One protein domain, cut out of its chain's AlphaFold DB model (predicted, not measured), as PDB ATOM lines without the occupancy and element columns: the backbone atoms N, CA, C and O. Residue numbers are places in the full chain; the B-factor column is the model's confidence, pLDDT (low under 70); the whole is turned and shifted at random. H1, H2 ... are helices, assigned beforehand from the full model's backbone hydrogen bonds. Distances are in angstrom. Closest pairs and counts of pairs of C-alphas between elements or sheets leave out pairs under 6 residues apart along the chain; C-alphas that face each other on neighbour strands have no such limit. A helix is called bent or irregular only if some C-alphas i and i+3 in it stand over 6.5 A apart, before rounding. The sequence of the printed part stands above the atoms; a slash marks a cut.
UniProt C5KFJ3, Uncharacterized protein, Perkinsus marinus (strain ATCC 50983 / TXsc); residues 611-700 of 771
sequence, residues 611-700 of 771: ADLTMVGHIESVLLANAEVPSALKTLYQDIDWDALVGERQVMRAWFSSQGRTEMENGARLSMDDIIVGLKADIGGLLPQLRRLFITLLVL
ATOM      1  N   ALA A 611     129.994 189.778 140.491       80.31
ATOM      2  CA  ALA A 611     129.940 188.980 141.716       80.31
ATOM      3  C   ALA A 611     129.357 187.576 141.477       80.31
ATOM      4  O   ALA A 611     129.941 186.585 141.911       80.31
ATOM      5  N   ASP A 612     128.262 187.475 140.719       83.44
ATOM      6  CA  ASP A 612     127.631 186.184 140.417       83.44
ATOM      7  C   ASP A 612     128.481 185.317 139.488       83.44
ATOM      8  O   ASP A 612     128.601 184.115 139.713       83.44
ATOM      9  N   LEU A 613     129.170 185.917 138.515       82.19
ATOM     10  CA  LEU A 613     130.115 185.191 137.660       82.19
ATOM     11  C   LEU A 613     131.329 184.685 138.452       82.19
ATOM     12  O   LEU A 613     131.828 183.595 138.180       82.19
ATOM     13  N   THR A 614     131.782 185.431 139.465       85.62
ATOM     14  CA  THR A 614     132.817 184.955 140.395       85.62
ATOM     15  C   THR A 614     132.328 183.742 141.190       85.62
ATOM     16  O   THR A 614     133.065 182.769 141.324       85.62
ATOM     17  N   MET A 615     131.072 183.745 141.653       87.50
ATOM     18  CA  MET A 615     130.480 182.586 142.332       87.50
ATOM     19  C   MET A 615     130.395 181.359 141.421       87.50
ATOM     20  O   MET A 615     130.743 180.262 141.857       87.50
ATOM     21  N   VAL A 616     130.020 181.534 140.150       87.50
ATOM     22  CA  VAL A 616     130.065 180.456 139.145       87.50
ATOM     23  C   VAL A 616     131.490 179.911 138.991       87.50
ATOM     24  O   VAL A 616     131.689 178.698 139.026       87.50
ATOM     25  N   GLY A 617     132.494 180.789 138.908       85.56
ATOM     26  CA  GLY A 617     133.906 180.396 138.843       85.56
ATOM     27  C   GLY A 617     134.395 179.627 140.078       85.56
ATOM     28  O   GLY A 617     135.216 178.715 139.951       85.56
ATOM     29  N   HIS A 618     133.860 179.933 141.264       89.31
ATOM     30  CA  HIS A 618     134.113 179.159 142.480       89.31
ATOM     31  C   HIS A 618     133.476 177.766 142.420       89.31
ATOM     32  O   HIS A 618     134.163 176.791 142.717       89.31
ATOM     33  N   ILE A 619     132.202 177.654 142.012       89.88
ATOM     34  CA  ILE A 619     131.516 176.356 141.844       89.88
ATOM     35  C   ILE A 619     132.319 175.469 140.893       89.88
ATOM     36  O   ILE A 619     132.612 174.315 141.197       89.88
ATOM     37  N   GLU A 620     132.732 176.032 139.763       88.12
ATOM     38  CA  GLU A 620     133.510 175.312 138.771       88.12
ATOM     39  C   GLU A 620     134.891 174.900 139.285       88.12
ATOM     40  O   GLU A 620     135.304 173.767 139.079       88.12
ATOM     41  N   SER A 621     135.613 175.777 139.984       87.38
ATOM     42  CA  SER A 621     136.919 175.425 140.561       87.38
ATOM     43  C   SER A 621     136.805 174.298 141.594       87.38
ATOM     44  O   SER A 621     137.651 173.401 141.634       87.38
ATOM     45  N   VAL A 622     135.739 174.305 142.398       88.25
ATOM     46  CA  VAL A 622     135.434 173.242 143.365       88.25
ATOM     47  C   VAL A 622     135.120 171.922 142.655       88.25
ATOM     48  O   VAL A 622     135.591 170.875 143.103       88.25
ATOM     49  N   LEU A 623     134.372 171.955 141.549       86.56
ATOM     50  CA  LEU A 623     134.025 170.767 140.762       86.56
ATOM     51  C   LEU A 623     135.215 170.218 139.962       86.56
ATOM     52  O   LEU A 623     135.523 169.032 140.042       86.56
ATOM     53  N   LEU A 624     135.897 171.076 139.202       84.19
ATOM     54  CA  LEU A 624     136.862 170.671 138.178       84.19
ATOM     55  C   LEU A 624     138.300 170.604 138.702       84.19
ATOM     56  O   LEU A 624     139.047 169.705 138.325       84.19
ATOM     57  N   ALA A 625     138.709 171.529 139.572       80.12
ATOM     58  CA  ALA A 625     140.115 171.727 139.951       80.12
ATOM     59  C   ALA A 625     140.460 171.254 141.377       80.12
ATOM     60  O   ALA A 625     141.532 171.569 141.880       80.12
ATOM     61  N   ASN A 626     139.559 170.516 142.038       77.19
ATOM     62  CA  ASN A 626     139.713 170.069 143.432       77.19
ATOM     63  C   ASN A 626     140.029 171.209 144.423       77.19
ATOM     64  O   ASN A 626     140.703 170.998 145.429       77.19
ATOM     65  N   ALA A 627     139.557 172.425 144.138       83.00
ATOM     66  CA  ALA A 627     139.813 173.577 144.991       83.00
ATOM     67  C   ALA A 627     139.145 173.426 146.371       83.00
ATOM     68  O   ALA A 627     138.145 172.706 146.531       83.00
ATOM     69  N   GLU A 628     139.680 174.138 147.364       86.69
ATOM     70  CA  GLU A 628     139.011 174.320 148.653       86.69
ATOM     71  C   GLU A 628     137.652 174.997 148.460       86.69
ATOM     72  O   GLU A 628     137.485 175.847 147.585       86.69
ATOM     73  N   VAL A 629     136.672 174.614 149.278       87.88
ATOM     74  CA  VAL A 629     135.311 175.155 149.204       87.88
ATOM     75  C   VAL A 629     135.277 176.543 149.856       87.88
ATOM     76  O   VAL A 629     135.417 176.626 151.081       87.88
ATOM     77  N   PRO A 630     135.021 177.632 149.105       90.12
ATOM     78  CA  PRO A 630     134.923 178.967 149.685       90.12
ATOM     79  C   PRO A 630     133.752 179.081 150.672       90.12
ATOM     80  O   PRO A 630     132.656 178.578 150.414       90.12
ATOM     81  N   SER A 631     133.940 179.813 151.773       87.94
ATOM     82  CA  SER A 631     132.909 180.027 152.810       87.94
ATOM     83  C   SER A 631     131.619 180.664 152.273       87.94
ATOM     84  O   SER A 631     130.522 180.364 152.750       87.94
ATOM     85  N   ALA A 632     131.736 181.493 151.232       87.44
ATOM     86  CA  ALA A 632     130.599 182.078 150.532       87.44
ATOM     87  C   ALA A 632     129.678 181.006 149.918       87.44
ATOM     88  O   ALA A 632     128.461 181.118 150.043       87.44
ATOM     89  N   LEU A 633     130.232 179.938 149.323       88.31
ATOM     90  CA  LEU A 633     129.430 178.833 148.780       88.31
ATOM     91  C   LEU A 633     128.728 178.046 149.886       88.31
ATOM     92  O   LEU A 633     127.547 177.741 149.742       88.31
ATOM     93  N   LYS A 634     129.417 177.801 151.010       88.75
ATOM     94  CA  LYS A 634     128.824 177.130 152.180       88.75
ATOM     95  C   LYS A 634     127.613 177.881 152.731       88.75
ATOM     96  O   LYS A 634     126.634 177.270 153.138       88.75
ATOM     97  N   THR A 635     127.670 179.211 152.707       88.12
ATOM     98  CA  THR A 635     126.575 180.070 153.182       88.12
ATOM     99  C   THR A 635     125.390 180.080 152.213       88.12
ATOM    100  O   THR A 635     124.241 180.112 152.653       88.12
ATOM    101  N   LEU A 636     125.667 180.062 150.904       86.75
ATOM    102  CA  LEU A 636     124.659 180.149 149.843       86.75
ATOM    103  C   LEU A 636     123.912 178.836 149.609       86.75
ATOM    104  O   LEU A 636     122.698 178.859 149.423       86.75
ATOM    105  N   TYR A 637     124.617 177.705 149.626       89.44
ATOM    106  CA  TYR A 637     124.035 176.385 149.382       89.44
ATOM    107  C   TYR A 637     124.127 175.529 150.641       89.44
ATOM    108  O   TYR A 637     125.009 174.684 150.791       89.44
ATOM    109  N   GLN A 638     123.194 175.781 151.557       87.56
ATOM    110  CA  GLN A 638     123.051 175.038 152.816       87.56
ATOM    111  C   GLN A 638     122.468 173.636 152.604       87.56
ATOM    112  O   GLN A 638     122.518 172.791 153.488       87.56
ATOM    113  N   ASP A 639     121.906 173.393 151.423       88.50
ATOM    114  CA  ASP A 639     121.315 172.128 151.019       88.50
ATOM    115  C   ASP A 639     122.333 171.120 150.453       88.50
ATOM    116  O   ASP A 639     121.939 170.026 150.043       88.50
ATOM    117  N   ILE A 640     123.619 171.490 150.411       90.81
ATOM    118  CA  ILE A 640     124.740 170.634 150.014       90.81
ATOM    119  C   ILE A 640     125.562 170.299 151.261       90.81
ATOM    120  O   ILE A 640     126.007 171.195 151.979       90.81
ATOM    121  N   ASP A 641     125.804 169.009 151.487       93.06
ATOM    122  CA  ASP A 641     126.765 168.555 152.492       93.06
ATOM    123  C   ASP A 641     128.183 168.694 151.924       93.06
ATOM    124  O   ASP A 641     128.663 167.879 151.129       93.06
ATOM    125  N   TRP A 642     128.838 169.790 152.297       91.12
ATOM    126  CA  TRP A 642     130.160 170.149 151.794       91.12
ATOM    127  C   TRP A 642     131.272 169.227 152.289       91.12
ATOM    128  O   TRP A 642     132.278 169.093 151.593       91.12
ATOM    129  N   ASP A 643     131.110 168.598 153.451       89.56
ATOM    130  CA  ASP A 643     132.124 167.699 153.998       89.56
ATOM    131  C   ASP A 643     132.042 166.339 153.293       89.56
ATOM    132  O   ASP A 643     133.064 165.807 152.847       89.56
ATOM    133  N   ALA A 644     130.823 165.840 153.054       92.50
ATOM    134  CA  ALA A 644     130.599 164.674 152.203       92.50
ATOM    135  C   ALA A 644     131.091 164.910 150.763       92.50
ATOM    136  O   ALA A 644     131.784 164.056 150.205       92.50
ATOM    137  N   LEU A 645     130.837 166.093 150.184       92.06
ATOM    138  CA  LEU A 645     131.310 166.452 148.840       92.06
ATOM    139  C   LEU A 645     132.836 166.322 148.699       92.06
ATOM    140  O   LEU A 645     133.329 165.867 147.665       92.06
ATOM    141  N   VAL A 646     133.603 166.738 149.712       89.25
ATOM    142  CA  VAL A 646     135.070 166.632 149.675       89.25
ATOM    143  C   VAL A 646     135.500 165.169 149.544       89.25
ATOM    144  O   VAL A 646     136.371 164.879 148.722       89.25
ATOM    145  N   GLY A 647     134.858 164.261 150.285       89.00
ATOM    146  CA  GLY A 647     135.088 162.819 150.179       89.00
ATOM    147  C   GLY A 647     134.662 162.252 148.822       89.00
ATOM    148  O   GLY A 647     135.439 161.557 148.170       89.00
ATOM    149  N   GLU A 648     133.472 162.614 148.340       92.25
ATOM    150  CA  GLU A 648     132.951 162.181 147.035       92.25
ATOM    151  C   GLU A 648     133.891 162.554 145.874       92.25
ATOM    152  O   GLU A 648     134.148 161.742 144.983       92.25
ATOM    153  N   ARG A 649     134.493 163.751 145.900       89.06
ATOM    154  CA  ARG A 649     135.490 164.156 144.890       89.06
ATOM    155  C   ARG A 649     136.729 163.262 144.890       89.06
ATOM    156  O   ARG A 649     137.266 162.972 143.821       89.06
ATOM    157  N   GLN A 650     137.193 162.832 146.065       86.75
ATOM    158  CA  GLN A 650     138.334 161.918 146.170       86.75
ATOM    159  C   GLN A 650     137.983 160.540 145.606       86.75
ATOM    160  O   GLN A 650     138.769 159.987 144.839       86.75
ATOM    161  N   VAL A 651     136.782 160.033 145.906       89.56
ATOM    162  CA  VAL A 651     136.268 158.771 145.347       89.56
ATOM    163  C   VAL A 651     136.227 158.829 143.822       89.56
ATOM    164  O   VAL A 651     136.725 157.922 143.156       89.56
ATOM    165  N   MET A 652     135.697 159.915 143.257       89.12
ATOM    166  CA  MET A 652     135.619 160.084 141.808       89.12
ATOM    167  C   MET A 652     137.002 160.076 141.141       89.12
ATOM    168  O   MET A 652     137.202 159.416 140.121       89.12
ATOM    169  N   ARG A 653     137.972 160.791 141.723       86.62
ATOM    170  CA  ARG A 653     139.345 160.842 141.201       86.62
ATOM    171  C   ARG A 653     140.038 159.487 141.296       86.62
ATOM    172  O   ARG A 653     140.620 159.049 140.312       86.62
ATOM    173  N   ALA A 654     139.908 158.800 142.430       86.75
ATOM    174  CA  ALA A 654     140.455 157.458 142.615       86.75
ATOM    175  C   ALA A 654     139.860 156.450 141.618       86.75
ATOM    176  O   ALA A 654     140.582 155.610 141.079       86.75
ATOM    177  N   TRP A 655     138.562 156.558 141.315       89.00
ATOM    178  CA  TRP A 655     137.934 155.727 140.291       89.00
ATOM    179  C   TRP A 655     138.541 155.968 138.908       89.00
ATOM    180  O   TRP A 655     138.907 155.005 138.239       89.00
ATOM    181  N   PHE A 656     138.740 157.217 138.490       87.19
ATOM    182  CA  PHE A 656     139.407 157.487 137.213       87.19
ATOM    183  C   PHE A 656     140.848 156.979 137.160       87.19
ATOM    184  O   PHE A 656     141.253 156.428 136.134       87.19
ATOM    185  N   SER A 657     141.599 157.102 138.258       84.44
ATOM    186  CA  SER A 657     142.931 156.504 138.364       84.44
ATOM    187  C   SER A 657     142.875 154.986 138.160       84.44
ATOM    188  O   SER A 657     143.675 154.439 137.404       84.44
ATOM    189  N   SER A 658     141.866 154.309 138.728       84.31
ATOM    190  CA  SER A 658     141.654 152.864 138.536       84.31
ATOM    191  C   SER A 658     141.305 152.467 137.092       84.31
ATOM    192  O   SER A 658     141.576 151.342 136.687       84.31
ATOM    193  N   GLN A 659     140.763 153.396 136.295       84.00
ATOM    194  CA  GLN A 659     140.457 153.207 134.870       84.00
ATOM    195  C   GLN A 659     141.659 153.517 133.952       84.00
ATOM    196  O   GLN A 659     141.499 153.649 132.740       84.00
ATOM    197  N   GLY A 660     142.868 153.669 134.508       78.62
ATOM    198  CA  GLY A 660     144.094 153.915 133.743       78.62
ATOM    199  C   GLY A 660     144.383 155.390 133.439       78.62
ATOM    200  O   GLY A 660     145.315 155.677 132.690       78.62
ATOM    201  N   ARG A 661     143.639 156.344 134.026       77.25
ATOM    202  CA  ARG A 661     143.918 157.791 133.908       77.25
ATOM    203  C   ARG A 661     144.792 158.276 135.066       77.25
ATOM    204  O   ARG A 661     144.343 159.025 135.930       77.25
ATOM    205  N   THR A 662     146.053 157.853 135.070       61.34
ATOM    206  CA  THR A 662     147.031 158.136 136.142       61.34
ATOM    207  C   THR A 662     147.325 159.629 136.343       61.34
ATOM    208  O   THR A 662     147.663 160.044 137.447       61.34
ATOM    209  N   GLU A 663     147.106 160.476 135.329       62.75
ATOM    210  CA  GLU A 663     147.216 161.944 135.441       62.75
ATOM    211  C   GLU A 663     146.276 162.545 136.506       62.75
ATOM    212  O   GLU A 663     146.536 163.629 137.034       62.75
ATOM    213  N   MET A 664     145.194 161.841 136.864       66.19
ATOM    214  CA  MET A 664     144.217 162.307 137.851       66.19
ATOM    215  C   MET A 664     144.701 162.234 139.303       66.19
ATOM    216  O   MET A 664     144.147 162.946 140.147       66.19
ATOM    217  N   GLU A 665     145.749 161.452 139.586       57.41
ATOM    218  CA  GLU A 665     146.380 161.366 140.913       57.41
ATOM    219  C   GLU A 665     147.087 162.676 141.297       57.41
ATOM    220  O   GLU A 665     147.121 163.042 142.470       57.41
ATOM    221  N   ASN A 666     147.553 163.447 140.307       59.25
ATOM    222  CA  ASN A 666     148.320 164.683 140.507       59.25
ATOM    223  C   ASN A 666     147.455 165.956 140.597       59.25
ATOM    224  O   ASN A 666     147.965 167.068 140.468       59.25
ATOM    225  N   GLY A 667     146.137 165.824 140.789       65.69
ATOM    226  CA  GLY A 667     145.239 166.980 140.900       65.69
ATOM    227  C   GLY A 667     144.888 167.643 139.563       65.69
ATOM    228  O   GLY A 667     144.506 168.811 139.543       65.69
ATOM    229  N   ALA A 668     144.977 166.907 138.448       71.75
ATOM    230  CA  ALA A 668     144.572 167.400 137.133       71.75
ATOM    231  C   ALA A 668     143.122 167.922 137.130       71.75
ATOM    232  O   ALA A 668     142.242 167.415 137.845       71.75
ATOM    233  N   ARG A 669     142.872 168.955 136.320       80.31
ATOM    234  CA  ARG A 669     141.539 169.533 136.140       80.31
ATOM    235  C   ARG A 669     140.660 168.545 135.368       80.31
ATOM    236  O   ARG A 669     141.039 168.118 134.285       80.31
ATOM    237  N   LEU A 670     139.495 168.211 135.916       83.12
ATOM    238  CA  LEU A 670     138.480 167.424 135.216       83.12
ATOM    239  C   LEU A 670     137.792 168.291 134.158       83.12
ATOM    240  O   LEU A 670     137.576 169.485 134.379       83.12
ATOM    241  N   SER A 671     137.414 167.696 133.032       85.56
ATOM    242  CA  SER A 671     136.461 168.309 132.106       85.56
ATOM    243  C   SER A 671     135.017 168.080 132.575       85.56
ATOM    244  O   SER A 671     134.742 167.225 133.420       85.56
ATOM    245  N   MET A 672     134.071 168.840 132.019       84.31
ATOM    246  CA  MET A 672     132.643 168.612 132.274       84.31
ATOM    247  C   MET A 672     132.208 167.214 131.807       84.31
ATOM    248  O   MET A 672     131.419 166.563 132.492       84.31
ATOM    249  N   ASP A 673     132.769 166.730 130.696       86.12
ATOM    250  CA  ASP A 673     132.483 165.400 130.151       86.12
ATOM    251  C   ASP A 673     133.004 164.292 131.068       86.12
ATOM    252  O   ASP A 673     132.305 163.305 131.292       86.12
ATOM    253  N   ASP A 674     134.169 164.489 131.693       87.38
ATOM    254  CA  ASP A 674     134.667 163.573 132.723       87.38
ATOM    255  C   ASP A 674     133.669 163.473 133.884       87.38
ATOM    256  O   ASP A 674     133.362 162.379 134.360       87.38
ATOM    257  N   ILE A 675     133.089 164.599 134.316       87.56
ATOM    258  CA  ILE A 675     132.070 164.569 135.370       87.56
ATOM    259  C   ILE A 675     130.834 163.780 134.946       87.56
ATOM    260  O   ILE A 675     130.352 162.943 135.710       87.56
ATOM    261  N   ILE A 676     130.357 163.983 133.720       89.06
ATOM    262  CA  ILE A 676     129.210 163.246 133.184       89.06
ATOM    263  C   ILE A 676     129.502 161.743 133.133       89.06
ATOM    264  O   ILE A 676     128.662 160.953 133.565       89.06
ATOM    265  N   VAL A 677     130.684 161.344 132.653       89.19
ATOM    266  CA  VAL A 677     131.098 159.934 132.579       89.19
ATOM    267  C   VAL A 677     131.108 159.299 133.967       89.19
ATOM    268  O   VAL A 677     130.502 158.246 134.156       89.19
ATOM    269  N   GLY A 678     131.724 159.950 134.957       87.19
ATOM    270  CA  GLY A 678     131.774 159.410 136.317       87.19
ATOM    271  C   GLY A 678     130.405 159.351 136.997       87.19
ATOM    272  O   GLY A 678     130.087 158.363 137.649       87.19
ATOM    273  N   LEU A 679     129.551 160.362 136.811       89.75
ATOM    274  CA  LEU A 679     128.210 160.388 137.410       89.75
ATOM    275  C   LEU A 679     127.213 159.421 136.751       89.75
ATOM    276  O   LEU A 679     126.192 159.106 137.365       89.75
ATOM    277  N   LYS A 680     127.474 158.989 135.511       88.44
ATOM    278  CA  LYS A 680     126.684 157.965 134.806       88.44
ATOM    279  C   LYS A 680     127.178 156.543 135.052       88.44
ATOM    280  O   LYS A 680     126.415 155.607 134.838       88.44
ATOM    281  N   ALA A 681     128.433 156.382 135.459       87.00
ATOM    282  CA  ALA A 681     128.985 155.090 135.834       87.00
ATOM    283  C   ALA A 681     128.359 154.571 137.141       87.00
ATOM    284  O   ALA A 681     127.691 155.309 137.868       87.00
ATOM    285  N   ASP A 682     128.646 153.314 137.481       80.56
ATOM    286  CA  ASP A 682     128.129 152.662 138.692       80.56
ATOM    287  C   ASP A 682     128.491 153.420 139.985       80.56
ATOM    288  O   ASP A 682     127.751 153.378 140.968       80.56
ATOM    289  N   ILE A 683     129.593 154.184 139.977       84.69
ATOM    290  CA  ILE A 683     129.994 155.029 141.110       84.69
ATOM    291  C   ILE A 683     129.050 156.214 141.344       84.69
ATOM    292  O   ILE A 683     129.040 156.765 142.439       84.69
ATOM    293  N   GLY A 684     128.254 156.622 140.350       82.94
ATOM    294  CA  GLY A 684     127.432 157.830 140.408       82.94
ATOM    295  C   GLY A 684     126.402 157.818 141.540       82.94
ATOM    296  O   GLY A 684     126.085 158.871 142.092       82.94
ATOM    297  N   GLY A 685     125.932 156.631 141.945       87.25
ATOM    298  CA  GLY A 685     125.047 156.464 143.103       87.25
ATOM    299  C   GLY A 685     125.706 156.801 144.446       87.25
ATOM    300  O   GLY A 685     125.006 157.124 145.402       87.25
ATOM    301  N   LEU A 686     127.041 156.777 144.512       89.19
ATOM    302  CA  LEU A 686     127.839 157.119 145.694       89.19
ATOM    303  C   LEU A 686     128.247 158.598 145.734       89.19
ATOM    304  O   LEU A 686     128.921 159.007 146.674       89.19
ATOM    305  N   LEU A 687     127.865 159.388 144.723       93.06
ATOM    306  CA  LEU A 687     128.289 160.780 144.551       93.06
ATOM    307  C   LEU A 687     127.107 161.783 144.557       93.06
ATOM    308  O   LEU A 687     126.994 162.609 143.640       93.06
ATOM    309  N   PRO A 688     126.165 161.710 145.523       93.12
ATOM    310  CA  PRO A 688     124.964 162.543 145.517       93.12
ATOM    311  C   PRO A 688     125.248 164.045 145.670       93.12
ATOM    312  O   PRO A 688     124.574 164.847 145.015       93.12
ATOM    313  N   GLN A 689     126.224 164.454 146.488       94.00
ATOM    314  CA  GLN A 689     126.543 165.874 146.681       94.00
ATOM    315  C   GLN A 689     127.247 166.454 145.457       94.00
ATOM    316  O   GLN A 689     126.918 167.558 145.009       94.00
ATOM    317  N   LEU A 690     128.161 165.690 144.860       92.31
ATOM    318  CA  LEU A 690     128.839 166.060 143.625       92.31
ATOM    319  C   LEU A 690     127.833 166.231 142.491       92.31
ATOM    320  O   LEU A 690     127.857 167.239 141.785       92.31
ATOM    321  N   ARG A 691     126.899 165.285 142.364       93.06
ATOM    322  CA  ARG A 691     125.808 165.351 141.394       93.06
ATOM    323  C   ARG A 691     124.942 166.592 141.596       93.06
ATOM    324  O   ARG A 691     124.609 167.264 140.622       93.06
ATOM    325  N   ARG A 692     124.596 166.931 142.841       92.88
ATOM    326  CA  ARG A 692     123.788 168.117 143.171       92.88
ATOM    327  C   ARG A 692     124.503 169.422 142.819       92.88
ATOM    328  O   ARG A 692     123.897 170.303 142.203       92.88
ATOM    329  N   LEU A 693     125.790 169.541 143.154       93.31
ATOM    330  CA  LEU A 693     126.597 170.712 142.802       93.31
ATOM    331  C   LEU A 693     126.782 170.828 141.281       93.31
ATOM    332  O   LEU A 693     126.674 171.920 140.725       93.31
ATOM    333  N   PHE A 694     126.985 169.703 140.594       93.19
ATOM    334  CA  PHE A 694     127.096 169.658 139.138       93.19
ATOM    335  C   PHE A 694     125.797 170.082 138.439       93.19
ATOM    336  O   PHE A 694     125.825 170.918 137.538       93.19
ATOM    337  N   ILE A 695     124.640 169.590 138.903       93.50
ATOM    338  CA  ILE A 695     123.327 170.039 138.414       93.50
ATOM    339  C   ILE A 695     123.157 171.541 138.658       93.50
ATOM    340  O   ILE A 695     122.719 172.242 137.753       93.50
ATOM    341  N   THR A 696     123.551 172.048 139.832       93.00
ATOM    342  CA  THR A 696     123.485 173.485 140.162       93.00
ATOM    343  C   THR A 696     124.261 174.339 139.160       93.00
ATOM    344  O   THR A 696     123.792 175.411 138.793       93.00
ATOM    345  N   LEU A 697     125.406 173.857 138.666       92.75
ATOM    346  CA  LEU A 697     126.163 174.526 137.609       92.75
ATOM    347  C   LEU A 697     125.465 174.428 136.240       92.75
ATOM    348  O   LEU A 697     125.360 175.423 135.527       92.75
ATOM    349  N   LEU A 698     124.968 173.245 135.867       92.94
ATOM    350  CA  LEU A 698     124.372 172.987 134.549       92.94
ATOM    351  C   LEU A 698     123.010 173.659 134.321       92.94
ATOM    352  O   LEU A 698     122.667 173.994 133.178       92.94
ATOM    353  N   VAL A 699     122.232 173.873 135.389       94.25
ATOM    354  CA  VAL A 699     120.971 174.622 135.304       94.25
ATOM    355  C   VAL A 699     121.211 176.102 135.037       94.25
ATOM    356  O   VAL A 699     120.281 176.762 134.588       94.25
ATOM    357  N   LEU A 700     122.416 176.642 135.263       93.12
ATOM    358  CA  LEU A 700     122.708 178.042 134.967       93.12
ATOM    359  C   LEU A 700     122.751 178.266 133.446       93.12
ATOM    360  O   LEU A 700     123.583 177.682 132.748       93.12
TER     361      LEU A 700
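This is residues 611 to 700 of the 771 residues of an uncharacterized protein of Perkinsus marinus (strain ATCC 50983 / TXsc) (UniProt C5KFJ3). Two helices, H3 and H1, make most of the length of an elongated body of crossed helices: H3, the longest, runs through one half and H1 through the other, while H7 bridges them, crossing the first part of H3 and touching H1. The short helices H5 and H6 gather near H3, H4 packs on the last part of H3 at one end of the body, and H2 sits towards the other end. The printed part has 90 residues with seven named helices, H1 to H7 in chain order, and no named strand; the class is all helix. The whole is compact, with a radius of gyration of the C-alphas of 12.6 A, and spans 38 by 24 by 22 A.

H3, residues 642 to 658, measures 24.6 A from first to last C-alpha and begins at C-alpha 642, (130.160, 170.149, 151.794). H1, residues 611 to 624, measures 19.9 A from C-alpha 611 at (129.940, 188.980, 141.716). H7, residues 688 to 698, measures 15.2 A and ends at C-alpha 698, (124.372, 172.987, 134.549). H5, residues 672 to 680, measures 12.5 A. The shorter ones are H2, residues 631 to 636, 8.8 A; H4, residues 662 to 666, 8.0 A; and H6, residues 682 to 686, 8.3 A. H6 is irregular, but only just: C-alphas 682 and 685 are 6.6 A apart.

H3 touches H7 with residues 642 to 649 alone, about perpendicular at 88 degrees; the closest C-alphas are those of Leu 645 and Gln 689, 5.3 A apart. With residues 653 to 657 alone H3 touches H4, closest at the C-alphas of Ser 657 and Met 664, 6.0 A. H5 is close to H3 but not clearly touching, with the C-alphas of Met 652 and Gly 678 closest at 6.7 A. H6 is also close to H3 but not clearly touching, closest at the C-alphas of Glu 648 and Leu 686, 7.3 A. H7 touches H1 at a steep tilt of 44 degrees, opposite ways, closest at the C-alphas of Ile 619 and Leu 697, 7.1 A. H1, with residues 615 to 619 alone, only just touches H2, with 3 pairs of C-alphas within 8 A; those of Met 615 and Leu 633 are closest at 7.5 A. Among the pairs that are apart are H1 and H4, and H2 and H7. In H1, H2, H3, H5 and H7 every O i to N i+4 pair is within hydrogen-bond range; in H4 it is 0 of 1, with 2 of 2 O i to N i+3 pairs, and in H6 0 of 1, with 1 of 2.

The C-alphas farthest apart are those of Ala 611 and Gly 660, 38.6 A. The printed part has no cut. The link from H1 to H2 is short and the other five are tight. The mean pLDDT of the printed part is 85.9, and residues 662 to 667, of which 662 to 666 belong to H4, are under 70.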